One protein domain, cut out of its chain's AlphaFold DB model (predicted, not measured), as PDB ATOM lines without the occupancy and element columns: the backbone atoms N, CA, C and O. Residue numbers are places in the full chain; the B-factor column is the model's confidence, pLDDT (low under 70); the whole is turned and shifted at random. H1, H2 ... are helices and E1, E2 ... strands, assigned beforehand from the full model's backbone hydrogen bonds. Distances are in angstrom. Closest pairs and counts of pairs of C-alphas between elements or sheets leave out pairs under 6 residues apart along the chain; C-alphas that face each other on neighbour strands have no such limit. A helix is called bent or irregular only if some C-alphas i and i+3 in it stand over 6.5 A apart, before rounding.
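AT A GLANCE: This is residues 421 to 512 of the 525 residues of an uncharacterized protein of Bacteroides uniformis (UniProt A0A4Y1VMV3). One strongly twisted sheet of seven strands curls like part of a barrel round a single short helix, H1, and the barrel is left open, with edge strands E1 and E5 apart. The long hairpin of E2 and E3 reaches to one end of the longest axis, while E5, E6 and E7 make the wall of the sheet toward the other end. The printed part has 92 residues with seven named strands and one named helix, in the order E1 E2 E3 E4 H1 E5 E6 E7. The sheet is mixed, with the order E1 E2 E3 E4 E7 E6 E5, and the class is mostly strand. The whole is compact, with a radius of gyration of the C-alphas of 13.2 A and spans of 41 by 35 by 26 A.

IN THESE COORDINATES: Find C-alpha 421 at (337.882, 147.772, 300.012); from there E1 runs over residues 421 to 427, 17.5 A from first to last C-alpha. After a tight link you come to E2, residues 431 to 440, 29.5 A long. E3, residues 443 to 453, is the longest strand by residues and measures 30.4 A; look at residue 446, where it bends by 54 degrees. E4 follows over residues 458 to 463, 16.0 A long. H1 begins at C-alpha 474, at (327.887, 130.730, 294.798), and ends at residue 481, 10.5 A away; it is not bent. Next come E5, residues 486 to 489, 10.0 A, and E6, residues 495 to 503, 23.1 A, which bends by 50 degrees at residue 500. E7, residues 506 to 511, is 16.5 A long and ends at C-alpha 511, at (336.956, 118.548, 307.145).

HOW THE PARTS SIT: Begin at edge strand E1, which forms an antiparallel hairpin with E2; N 423 and O 435 are 2.9 A apart, within hydrogen-bond range. E2 and E3 form the next hairpin, antiparallel at 160 degrees, with N 434 and O 450 at 2.8 A. E3 and E4 form another, at 122 degrees, with N 451 and O 460 at 2.8 A. E1 E2 E3 E4 are thus one meander, each strand the antiparallel neighbour of the one before, and E5 E6 E7 are a second. E4 of the first meander and E7 of the second are parallel neighbours, with 39 degrees between their directions, and N 463 and O 507 are 2.8 A apart, within hydrogen-bond range. The pairing of E4 is staggered: residues 458 to 461 pair with E3 and residues 462 to 463 with E7. E7 and E6 are an antiparallel hairpin, with N 501 and O 508 at 2.9 A, and so are E6 and edge strand E5, with N 488 and O 496 at 2.9 A. H1 is on the sheet, which curls round it; the closest C-alphas of H1 and E1 are those of Lys 478 and Ser 427, 6.0 A apart, and those of H1 and E5 are Leu 480 and Thr 486, 6.1 A apart. In H1 every O i to N i+4 pair is within hydrogen-bond range. E4, H1 and E5 make a split strand-helix-strand unit, two strands running the same way with E7 and E6 between them in the sheet, and its crossover is left-handed.

THE WHOLE: The two C-alphas farthest apart are those of Ser 441 and Val 512, 41.2 A. The printed part has no cut. No link is long; the link from E4 to H1, of 10 residues, is short and the others are tight. The mean pLDDT of the printed part is 75.5, and 19 residues are under 70: 421 to 423, 435 to 448, and 504 to 505.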
ATOM      1  N   LYS A 421     339.222 147.883 300.610       50.50
ATOM      2  CA  LYS A 421     337.882 147.772 300.012       50.50
ATOM      3  C   LYS A 421     337.254 146.463 300.490       50.50
ATOM      4  O   LYS A 421     337.768 145.397 300.160       50.50
ATOM      5  N   GLN A 422     336.168 146.550 301.258       58.91
ATOM      6  CA  GLN A 422     335.389 145.384 301.687       58.91
ATOM      7  C   GLN A 422     334.427 144.984 300.565       58.91
ATOM      8  O   GLN A 422     333.626 145.802 300.111       58.91
ATOM      9  N   ILE A 423     334.519 143.742 300.095       64.25
ATOM     10  CA  ILE A 423     333.652 143.188 299.052       64.25
ATOM     11  C   ILE A 423     332.828 142.056 299.666       64.25
ATOM     12  O   ILE A 423     333.382 141.100 300.201       64.25
ATOM     13  N   GLU A 424     331.502 142.150 299.588       73.94
ATOM     14  CA  GLU A 424     330.615 141.031 299.920       73.94
ATOM     15  C   GLU A 424     330.649 140.006 298.779       73.94
ATOM     16  O   GLU A 424     330.325 140.337 297.639       73.94
ATOM     17  N   LEU A 425     331.071 138.773 299.076       73.19
ATOM     18  CA  LEU A 425     331.194 137.708 298.075       73.19
ATOM     19  C   LEU A 425     329.945 136.834 297.991       73.19
ATOM     20  O   LEU A 425     329.526 136.460 296.899       73.19
ATOM     21  N   GLN A 426     329.372 136.468 299.140       80.00
ATOM     22  CA  GLN A 426     328.162 135.651 299.196       80.00
ATOM     23  C   GLN A 426     327.466 135.756 300.556       80.00
ATOM     24  O   GLN A 426     328.110 135.959 301.586       80.00
ATOM     25  N   SER A 427     326.148 135.552 300.570       81.44
ATOM     26  CA  SER A 427     325.320 135.664 301.766       81.44
ATOM     27  C   SER A 427     324.307 134.526 301.927       81.44
ATOM     28  O   SER A 427     323.697 134.051 300.968       81.44
ATOM     29  N   SER A 428     324.086 134.113 303.174       82.56
ATOM     30  CA  SER A 428     322.960 133.284 303.612       82.56
ATOM     31  C   SER A 428     321.990 134.115 304.469       82.56
ATOM     32  O   SER A 428     322.229 135.291 304.766       82.56
ATOM     33  N   GLY A 429     320.880 133.509 304.907       72.81
ATOM     34  CA  GLY A 429     319.982 134.150 305.875       72.81
ATOM     35  C   GLY A 429     320.683 134.526 307.190       72.81
ATOM     36  O   GLY A 429     320.286 135.493 307.828       72.81
ATOM     37  N   CYS A 430     321.764 133.822 307.553       77.00
ATOM     38  CA  CYS A 430     322.397 133.936 308.868       77.00
ATOM     39  C   CYS A 430     323.817 134.524 308.836       77.00
ATOM     40  O   CYS A 430     324.259 135.068 309.846       77.00
ATOM     41  N   LYS A 431     324.559 134.406 307.724       87.44
ATOM     42  CA  LYS A 431     325.969 134.834 307.635       87.44
ATOM     43  C   LYS A 431     326.315 135.423 306.268       87.44
ATOM     44  O   LYS A 431     325.764 134.990 305.259       87.44
ATOM     45  N   THR A 432     327.255 136.364 306.232       85.06
ATOM     46  CA  THR A 432     327.820 136.938 304.997       85.06
ATOM     47  C   THR A 432     329.331 136.710 304.956       85.06
ATOM     48  O   THR A 432     330.014 136.981 305.941       85.06
ATOM     49  N   LEU A 433     329.852 136.238 303.818       81.69
ATOM     50  CA  LEU A 433     331.285 136.143 303.536       81.69
ATOM     51  C   LEU A 433     331.783 137.450 302.906       81.69
ATOM     52  O   LEU A 433     331.267 137.897 301.880       81.69
ATOM     53  N   ILE A 434     332.809 138.027 303.519       80.38
ATOM     54  CA  ILE A 434     333.430 139.300 303.153       80.38
ATOM     55  C   ILE A 434     334.875 139.038 302.735       80.38
ATOM     56  O   ILE A 434     335.565 138.216 303.338       80.38
ATOM     57  N   TYR A 435     335.327 139.757 301.717       69.44
ATOM     58  CA  TYR A 435     336.686 139.727 301.204       69.44
ATOM     59  C   TYR A 435     337.298 141.118 301.251       69.44
ATOM     60  O   TYR A 435     336.778 142.055 300.642       69.44
ATOM     61  N   ASP A 436     338.406 141.240 301.972       62.03
ATOM     62  CA  ASP A 436     339.166 142.480 302.051       62.03
ATOM     63  C   ASP A 436     340.285 142.454 301.015       62.03
ATOM     64  O   ASP A 436     341.112 141.538 301.012       62.03
ATOM     65  N   VAL A 437     340.327 143.464 300.143       54.22
ATOM     66  CA  VAL A 437     341.413 143.632 299.169       54.22
ATOM     67  C   VAL A 437     342.375 144.711 299.643       54.22
ATOM     68  O   VAL A 437     341.956 145.847 299.877       54.22
ATOM     69  N   PHE A 438     343.657 144.352 299.735       53.38
ATOM     70  CA  PHE A 438     344.746 145.258 300.082       53.38
ATOM     71  C   PHE A 438     345.509 145.647 298.809       53.38
ATOM     72  O   PHE A 438     345.993 144.779 298.075       53.38
ATOM     73  N   TYR A 439     345.604 146.951 298.543       45.34
ATOM     74  CA  TYR A 439     346.368 147.501 297.421       45.34
ATOM     75  C   TYR A 439     347.521 148.353 297.951       45.34
ATOM     76  O   TYR A 439     347.284 149.281 298.725       45.34
ATOM     77  N   SER A 440     348.740 148.095 297.483       43.12
ATOM     78  CA  SER A 440     349.872 149.016 297.615       43.12
ATOM     79  C   SER A 440     350.288 149.448 296.206       43.12
ATOM     80  O   SER A 440     350.236 148.654 295.270       43.12
ATOM     81  N   SER A 441     350.555 150.745 296.012       42.72
ATOM     82  CA  SER A 441     351.071 151.317 294.748       42.72
ATOM     83  C   SER A 441     350.353 150.907 293.437       42.72
ATOM     84  O   SER A 441     350.925 150.996 292.354       42.72
ATOM     85  N   GLY A 442     349.073 150.517 293.507       46.34
ATOM     86  CA  GLY A 442     348.279 150.088 292.348       46.34
ATOM     87  C   GLY A 442     348.360 148.592 292.008       46.34
ATOM     88  O   GLY A 442     347.739 148.177 291.030       46.34
ATOM     89  N   GLN A 443     349.048 147.769 292.807       38.41
ATOM     90  CA  GLN A 443     349.056 146.305 292.686       38.41
ATOM     91  C   GLN A 443     348.419 145.633 293.920       38.41
ATOM     92  O   GLN A 443     348.460 146.153 295.034       38.41
ATOM     93  N   LYS A 444     347.738 144.495 293.709       43.69
ATOM     94  CA  LYS A 444     347.051 143.724 294.763       43.69
ATOM     95  C   LYS A 444     348.078 142.845 295.485       43.69
ATOM     96  O   LYS A 444     348.581 141.911 294.871       43.69
ATOM     97  N   GLU A 445     348.361 143.119 296.760       45.38
ATOM     98  CA  GLU A 445     349.391 142.387 297.524       45.38
ATOM     99  C   GLU A 445     348.835 141.313 298.469       45.38
ATOM    100  O   GLU A 445     349.470 140.279 298.650       45.38
ATOM    101  N   SER A 446     347.655 141.499 299.071       51.34
ATOM    102  CA  SER A 446     347.080 140.470 299.954       51.34
ATOM    103  C   SER A 446     345.555 140.516 300.005       51.34
ATOM    104  O   SER A 446     344.921 141.478 299.558       51.34
ATOM    105  N   SER A 447     344.955 139.437 300.510       53.69
ATOM    106  CA  SER A 447     343.510 139.312 300.670       53.69
ATOM    107  C   SER A 447     343.144 138.434 301.860       53.69
ATOM    108  O   SER A 447     343.681 137.334 301.994       53.69
ATOM    109  N   HIS A 448     342.198 138.891 302.680       68.19
ATOM    110  CA  HIS A 448     341.721 138.152 303.850       68.19
ATOM    111  C   HIS A 448     340.201 137.990 303.799       68.19
ATOM    112  O   HIS A 448     339.470 138.927 303.477       68.19
ATOM    113  N   TYR A 449     339.726 136.790 304.131       78.62
ATOM    114  CA  TYR A 449     338.303 136.493 304.237       78.62
ATOM    115  C   TYR A 449     337.809 136.728 305.669       78.62
ATOM    116  O   TYR A 449     338.485 136.388 306.647       78.62
ATOM    117  N   ARG A 450     336.588 137.247 305.800       82.38
ATOM    118  CA  ARG A 450     335.878 137.415 307.074       82.38
ATOM    119  C   ARG A 450     334.431 136.957 306.953       82.38
ATOM    120  O   ARG A 450     333.862 136.948 305.867       82.38
ATOM    121  N   ILE A 451     333.821 136.599 308.075       82.44
ATOM    122  CA  ILE A 451     332.397 136.294 308.175       82.44
ATOM    123  C   ILE A 451     331.726 137.312 309.087       82.44
ATOM    124  O   ILE A 451     332.136 137.485 310.234       82.44
ATOM    125  N   LEU A 452     330.658 137.925 308.581       83.38
ATOM    126  CA  LEU A 452     329.674 138.657 309.367       83.38
ATOM    127  C   LEU A 452     328.573 137.691 309.813       83.38
ATOM    128  O   LEU A 452     327.865 137.120 308.978       83.38
ATOM    129  N   ASP A 453     328.412 137.521 311.122       80.44
ATOM    130  CA  ASP A 453     327.273 136.816 311.700       80.44
ATOM    131  C   ASP A 453     326.099 137.787 311.877       80.44
ATOM    132  O   ASP A 453     326.150 138.693 312.708       80.44
ATOM    133  N   LYS A 454     325.028 137.603 311.101       81.31
ATOM    134  CA  LYS A 454     323.891 138.537 311.081       81.31
ATOM    135  C   LYS A 454     323.064 138.514 312.366       81.31
ATOM    136  O   LYS A 454     322.368 139.483 312.639       81.31
ATOM    137  N   SER A 455     323.137 137.435 313.147       76.06
ATOM    138  CA  SER A 455     322.401 137.326 314.413       76.06
ATOM    139  C   SER A 455     323.051 138.131 315.539       76.06
ATOM    140  O   SER A 455     322.356 138.623 316.421       76.06
ATOM    141  N   THR A 456     324.377 138.297 315.492       76.38
ATOM    142  CA  THR A 456     325.149 139.019 316.519       76.38
ATOM    143  C   THR A 456     325.711 140.354 316.031       76.38
ATOM    144  O   THR A 456     326.178 141.150 316.839       76.38
ATOM    145  N   GLY A 457     325.712 140.597 314.716       75.06
ATOM    146  CA  GLY A 457     326.344 141.759 314.085       75.06
ATOM    147  C   GLY A 457     327.878 141.725 314.093       75.06
ATOM    148  O   GLY A 457     328.510 142.695 313.680       75.06
ATOM    149  N   LYS A 458     328.499 140.634 314.562       79.31
ATOM    150  CA  LYS A 458     329.954 140.535 314.728       79.31
ATOM    151  C   LYS A 458     330.630 140.051 313.441       79.31
ATOM    152  O   LYS A 458     330.226 139.037 312.868       79.31
ATOM    153  N   THR A 459     331.695 140.743 313.028       81.44
ATOM    154  CA  THR A 459     332.548 140.352 311.892       81.44
ATOM    155  C   THR A 459     333.871 139.786 312.387       81.44
ATOM    156  O   THR A 459     334.603 140.456 313.112       81.44
ATOM    157  N   GLU A 460     334.202 138.562 311.983       79.25
ATOM    158  CA  GLU A 460     335.391 137.840 312.452       79.25
ATOM    159  C   GLU A 460     336.115 137.160 311.284       79.25
ATOM    160  O   GLU A 460     335.487 136.791 310.293       79.25
ATOM    161  N   SER A 461     337.436 136.992 311.376       81.00
ATOM    162  CA  SER A 461     338.233 136.299 310.354       81.00
ATOM    163  C   SER A 461     337.801 134.845 310.179       81.00
ATOM    164  O   SER A 461     337.337 134.205 311.126       81.00
ATOM    165  N   ILE A 462     337.953 134.323 308.958       82.25
ATOM    166  CA  ILE A 462     337.780 132.897 308.671       82.25
ATOM    167  C   ILE A 462     339.125 132.269 308.301       82.25
ATOM    168  O   ILE A 462     339.821 132.728 307.398       82.25
ATOM    169  N   ASN A 463     339.479 131.188 308.989       82.00
ATOM    170  CA  ASN A 463     340.569 130.314 308.592       82.00
ATOM    171  C   ASN A 463     340.049 129.288 307.576       82.00
ATOM    172  O   ASN A 463     339.271 128.394 307.916       82.00
ATOM    173  N   VAL A 464     340.473 129.444 306.324       76.44
ATOM    174  CA  VAL A 464     340.037 128.610 305.192       76.44
ATOM    175  C   VAL A 464     340.915 127.373 304.980       76.44
ATOM    176  O   VAL A 464     340.549 126.501 304.195       76.44
ATOM    177  N   GLY A 465     342.060 127.279 305.668       78.50
ATOM    178  CA  GLY A 465     343.029 126.196 305.490       78.50
ATOM    179  C   GLY A 465     343.436 125.997 304.023       78.50
ATOM    180  O   GLY A 465     343.864 126.934 303.335       78.50
ATOM    181  N   ASP A 466     343.261 124.766 303.540       79.50
ATOM    182  CA  ASP A 466     343.579 124.360 302.165       79.50
ATOM    183  C   ASP A 466     342.419 124.550 301.178       79.50
ATOM    184  O   ASP A 466     342.563 124.226 300.000       79.50
ATOM    185  N   ILE A 467     341.276 125.084 301.615       82.06
ATOM    186  CA  ILE A 467     340.131 125.339 300.738       82.06
ATOM    187  C   ILE A 467     340.360 126.612 299.922       82.06
ATOM    188  O   ILE A 467     340.753 127.656 300.445       82.06
ATOM    189  N   ASP A 468     340.097 126.522 298.621       77.75
ATOM    190  CA  ASP A 468     340.172 127.650 297.698       77.75
ATOM    191  C   ASP A 468     338.770 128.237 297.502       77.75
ATOM    192  O   ASP A 468     337.993 127.729 296.694       77.75
ATOM    193  N   LEU A 469     338.416 129.272 298.275       78.56
ATOM    194  CA  LEU A 469     337.075 129.871 298.240       78.56
ATOM    195  C   LEU A 469     336.740 130.552 296.904       78.56
ATOM    196  O   LEU A 469     335.561 130.617 296.562       78.56
ATOM    197  N   GLU A 470     337.735 131.023 296.142       73.62
ATOM    198  CA  GLU A 470     337.509 131.728 294.867       73.62
ATOM    199  C   GLU A 470     337.005 130.784 293.766       73.62
ATOM    200  O   GLU A 470     336.344 131.222 292.827       73.62
ATOM    201  N   LYS A 471     337.283 129.481 293.889       76.56
ATOM    202  CA  LYS A 471     336.891 128.457 292.905       76.56
ATOM    203  C   LYS A 471     335.561 127.769 293.203       76.56
ATOM    204  O   LYS A 471     335.168 126.859 292.477       76.56
ATOM    205  N   GLN A 472     334.873 128.165 294.268       81.88
ATOM    206  CA  GLN A 472     333.633 127.520 294.698       81.88
ATOM    207  C   GLN A 472     332.429 128.204 294.059       81.88
ATOM    208  O   GLN A 472     332.416 129.422 293.881       81.88
ATOM    209  N   SER A 473     331.381 127.438 293.755       82.12
ATOM    210  CA  SER A 473     330.154 128.032 293.232       82.12
ATOM    211  C   SER A 473     329.440 128.880 294.300       82.12
ATOM    212  O   SER A 473     329.516 128.575 295.502       82.12
ATOM    213  N   PRO A 474     328.694 129.922 293.888       81.00
ATOM    214  CA  PRO A 474     327.887 130.730 294.798       81.00
ATOM    215  C   PRO A 474     326.935 129.888 295.659       81.00
ATOM    216  O   PRO A 474     326.743 130.184 296.840       81.00
ATOM    217  N   GLU A 475     326.355 128.826 295.104       81.56
ATOM    218  CA  GLU A 475     325.442 127.916 295.794       81.56
ATOM    219  C   GLU A 475     326.154 127.111 296.885       81.56
ATOM    220  O   GLU A 475     325.618 126.977 297.987       81.56
ATOM    221  N   THR A 476     327.365 126.614 296.614       83.88
ATOM    222  CA  THR A 476     328.190 125.889 297.593       83.88
ATOM    223  C   THR A 476     328.580 126.801 298.757       83.88
ATOM    224  O   THR A 476     328.385 126.441 299.919       83.88
ATOM    225  N   LEU A 477     329.020 128.031 298.467       85.50
ATOM    226  CA  LEU A 477     329.327 129.030 299.497       85.50
ATOM    227  C   LEU A 477     328.089 129.389 300.332       85.50
ATOM    228  O   LEU A 477     328.165 129.479 301.556       85.50
ATOM    229  N   LYS A 478     326.920 129.534 299.698       87.19
ATOM    230  CA  LYS A 478     325.660 129.811 300.399       87.19
ATOM    231  C   LYS A 478     325.247 128.660 301.324       87.19
ATOM    232  O   LYS A 478     324.809 128.925 302.446       87.19
ATOM    233  N   LYS A 479     325.411 127.402 300.891       87.94
ATOM    234  CA  LYS A 479     325.162 126.211 301.725       87.94
ATOM    235  C   LYS A 479     326.096 126.175 302.935       87.94
ATOM    236  O   LYS A 479     325.605 126.054 304.060       87.94
ATOM    237  N   LEU A 480     327.395 126.403 302.734       88.94
ATOM    238  CA  LEU A 480     328.377 126.490 303.822       88.94
ATOM    239  C   LEU A 480     327.996 127.573 304.848       88.94
ATOM    240  O   LEU A 480     327.931 127.311 306.047       88.94
ATOM    241  N   LEU A 481     327.670 128.783 304.378       87.19
ATOM    242  CA  LEU A 481     327.273 129.917 305.225       87.19
ATOM    243  C   LEU A 481     325.924 129.716 305.931       87.19
ATOM    244  O   LEU A 481     325.598 130.460 306.858       87.19
ATOM    245  N   SER A 482     325.117 128.749 305.492       85.56
ATOM    246  CA  SER A 482     323.890 128.328 306.181       85.56
ATOM    247  C   SER A 482     324.128 127.242 307.241       85.56
ATOM    248  O   SER A 482     323.190 126.863 307.933       85.56
ATOM    249  N   GLY A 483     325.373 126.770 307.392       82.00
ATOM    250  CA  GLY A 483     325.762 125.731 308.350       82.00
ATOM    251  C   GLY A 483     325.619 124.298 307.827       82.00
ATOM    252  O   GLY A 483     325.705 123.359 308.614       82.00
ATOM    253  N   GLN A 484     325.392 124.109 306.523       86.06
ATOM    254  CA  GLN A 484     325.322 122.776 305.918       86.06
ATOM    255  C   GLN A 484     326.723 122.216 305.651       86.06
ATOM    256  O   GLN A 484     327.637 122.960 305.289       86.06
ATOM    257  N   GLN A 485     326.868 120.892 305.763       89.62
ATOM    258  CA  GLN A 485     328.042 120.193 305.241       89.62
ATOM    259  C   GLN A 485     328.029 120.280 303.715       89.62
ATOM    260  O   GLN A 485     327.000 120.029 303.082       89.62
ATOM    261  N   THR A 486     329.151 120.664 303.118       87.56
ATOM    262  CA  THR A 486     329.228 120.864 301.674       87.56
ATOM    263  C   THR A 486     330.551 120.366 301.124       87.56
ATOM    264  O   THR A 486     331.574 120.390 301.805       87.56
ATOM    265  N   GLU A 487     330.511 119.846 299.906       87.06
ATOM    266  CA  GLU A 487     331.700 119.371 299.216       87.06
ATOM    267  C   GLU A 487     332.400 120.571 298.574       87.06
ATOM    268  O   GLU A 487     331.783 121.322 297.818       87.06
ATOM    269  N   MET A 488     333.668 120.784 298.924       85.19
ATOM    270  CA  MET A 488     334.467 121.908 298.435       85.19
ATOM    271  C   MET A 488     335.802 121.414 297.902       85.19
ATOM    272  O   MET A 488     336.417 120.504 298.461       85.19
ATOM    273  N   THR A 489     336.265 122.043 296.830       82.44
ATOM    274  CA  THR A 489     337.557 121.721 296.220       82.44
ATOM    275  C   THR A 489     338.687 122.439 296.956       82.44
ATOM    276  O   THR A 489     338.619 123.646 297.197       82.44
ATOM    277  N   ASN A 490     339.741 121.712 297.318       80.44
ATOM    278  CA  ASN A 490     340.936 122.307 297.907       80.44
ATOM    279  C   ASN A 490     341.871 122.910 296.839       80.44
ATOM    280  O   ASN A 490     341.670 122.746 295.634       80.44
ATOM    281  N   LYS A 491     342.929 123.597 297.276       78.31
ATOM    282  CA  LYS A 491     343.923 124.233 296.393       78.31
ATOM    283  C   LYS A 491     344.627 123.250 295.447       78.31
ATOM    284  O   LYS A 491     345.063 123.667 294.378       78.31
ATOM    285  N   SER A 492     344.707 121.964 295.803       79.19
ATOM    286  CA  SER A 492     345.260 120.891 294.961       79.19
ATOM    287  C   SER A 492     344.246 120.245 294.003       79.19
ATOM    288  O   SER A 492     344.613 119.342 293.260       79.19
ATOM    289  N   GLY A 493     342.984 120.689 293.994       75.69
ATOM    290  CA  GLY A 493     341.955 120.197 293.073       75.69
ATOM    291  C   GLY A 493     341.179 118.962 293.545       75.69
ATOM    292  O   GLY A 493     340.362 118.446 292.790       75.69
ATOM    293  N   THR A 494     341.388 118.484 294.774       79.44
ATOM    294  CA  THR A 494     340.619 117.363 295.338       79.44
ATOM    295  C   THR A 494     339.417 117.872 296.121       79.44
ATOM    296  O   THR A 494     339.525 118.843 296.875       79.44
ATOM    297  N   ASN A 495     338.282 117.196 295.988       81.94
ATOM    298  CA  ASN A 495     337.082 117.524 296.745       81.94
ATOM    299  C   ASN A 495     337.138 116.946 298.160       81.94
ATOM    300  O   ASN A 495     337.643 115.847 298.391       81.94
ATOM    301  N   SER A 496     336.624 117.691 299.130       81.50
ATOM    302  CA  SER A 496     336.493 117.248 300.516       81.50
ATOM    303  C   SER A 496     335.174 117.741 301.094       81.50
ATOM    304  O   SER A 496     334.755 118.868 300.837       81.50
ATOM    305  N   LEU A 497     334.521 116.897 301.893       86.56
ATOM    306  CA  LEU A 497     333.322 117.289 302.624       86.56
ATOM    307  C   LEU A 497     333.729 118.131 303.837       86.56
ATOM    308  O   LEU A 497     334.459 117.658 304.712       86.56
ATOM    309  N   VAL A 498     333.262 119.373 303.893       86.94
ATOM    310  CA  VAL A 498     333.646 120.340 304.925       86.94
ATOM    311  C   VAL A 498     332.435 120.984 305.588       86.94
ATOM    312  O   VAL A 498     331.320 120.963 305.066       86.94
ATOM    313  N   THR A 499     332.657 121.568 306.763       88.25
ATOM    314  CA  THR A 499     331.658 122.354 307.492       88.25
ATOM    315  C   THR A 499     332.269 123.627 308.066       88.25
ATOM    316  O   THR A 499     333.475 123.696 308.308       88.25
ATOM    317  N   LEU A 500     331.424 124.634 308.290       88.56
ATOM    318  CA  LEU A 500     331.806 125.902 308.899       88.56
ATOM    319  C   LEU A 500     331.584 125.844 310.411       88.56
ATOM    320  O   LEU A 500     330.460 125.665 310.876       88.56
ATOM    321  N   ASN A 501     332.645 126.049 311.185       82.56
ATOM    322  CA  ASN A 501     332.603 125.993 312.641       82.56
ATOM    323  C   ASN A 501     333.170 127.262 313.281       82.56
ATOM    324  O   ASN A 501     334.023 127.954 312.724       82.56
ATOM    325  N   LYS A 502     332.690 127.562 314.491       80.81
ATOM    326  CA  LYS A 502     333.200 128.658 315.312       80.81
ATOM    327  C   LYS A 502     334.398 128.172 316.134       80.81
ATOM    328  O   LYS A 502     334.322 127.114 316.753       80.81
ATOM    329  N   THR A 503     335.494 128.924 316.138       70.44
ATOM    330  CA  THR A 503     336.700 128.653 316.937       70.44
ATOM    331  C   THR A 503     336.996 129.824 317.878       70.44
ATOM    332  O   THR A 503     336.409 130.901 317.760       70.44
ATOM    333  N   ILE A 504     337.938 129.629 318.806       57.97
ATOM    334  CA  ILE A 504     338.412 130.686 319.715       57.97
ATOM    335  C   ILE A 504     339.095 131.855 318.982       57.97
ATOM    336  O   ILE A 504     339.121 132.965 319.501       57.97
ATOM    337  N   THR A 505     339.622 131.623 317.774       56.41
ATOM    338  CA  THR A 505     340.322 132.629 316.956       56.41
ATOM    339  C   THR A 505     339.464 133.226 315.842       56.41
ATOM    340  O   THR A 505     339.938 134.102 315.126       56.41
ATOM    341  N   GLY A 506     338.216 132.777 315.672       78.94
ATOM    342  CA  GLY A 506     337.345 133.259 314.603       78.94
ATOM    343  C   GLY A 506     336.419 132.180 314.056       78.94
ATOM    344  O   GLY A 506     335.817 131.411 314.802       78.94
ATOM    345  N   TRP A 507     336.220 132.184 312.746       83.94
ATOM    346  CA  TRP A 507     335.540 131.123 312.011       83.94
ATOM    347  C   TRP A 507     336.574 130.191 311.377       83.94
ATOM    348  O   TRP A 507     337.687 130.609 311.068       83.94
ATOM    349  N   GLY A 508     336.223 128.927 311.171       84.56
ATOM    350  CA  GLY A 508     337.086 127.954 310.506       84.56
ATOM    351  C   GLY A 508     336.295 127.012 309.610       84.56
ATOM    352  O   GLY A 508     335.110 126.776 309.854       84.56
ATOM    353  N   ILE A 509     336.956 126.487 308.581       85.50
ATOM    354  CA  ILE A 509     336.439 125.387 307.764       85.50
ATOM    355  C   ILE A 509     337.159 124.111 308.188       85.50
ATOM    356  O   ILE A 509     338.382 124.028 308.095       85.50
ATOM    357  N   SER A 510     336.398 123.121 308.643       80.88
ATOM    358  CA  SER A 510     336.942 121.829 309.066       80.88
ATOM    359  C   SER A 510     336.448 120.716 308.154       80.88
ATOM    360  O   SER A 510     335.270 120.678 307.791       80.88
ATOM    361  N   ALA A 511     337.338 119.780 307.820       79.31
ATOM    362  CA  ALA A 511     336.956 118.548 307.145       79.31
ATOM    363  C   ALA A 511     336.062 117.704 308.060       79.31
ATOM    364  O   ALA A 511     336.354 117.506 309.244       79.31
ATOM    365  N   VAL A 512     334.973 117.189 307.501       76.50
ATOM    366  CA  VAL A 512     334.127 116.219 308.188       76.50
ATOM    367  C   VAL A 512     334.887 114.895 308.178       76.50
ATOM    368  O   VAL A 512     335.055 114.284 307.125       76.50
TER     369      VAL A 512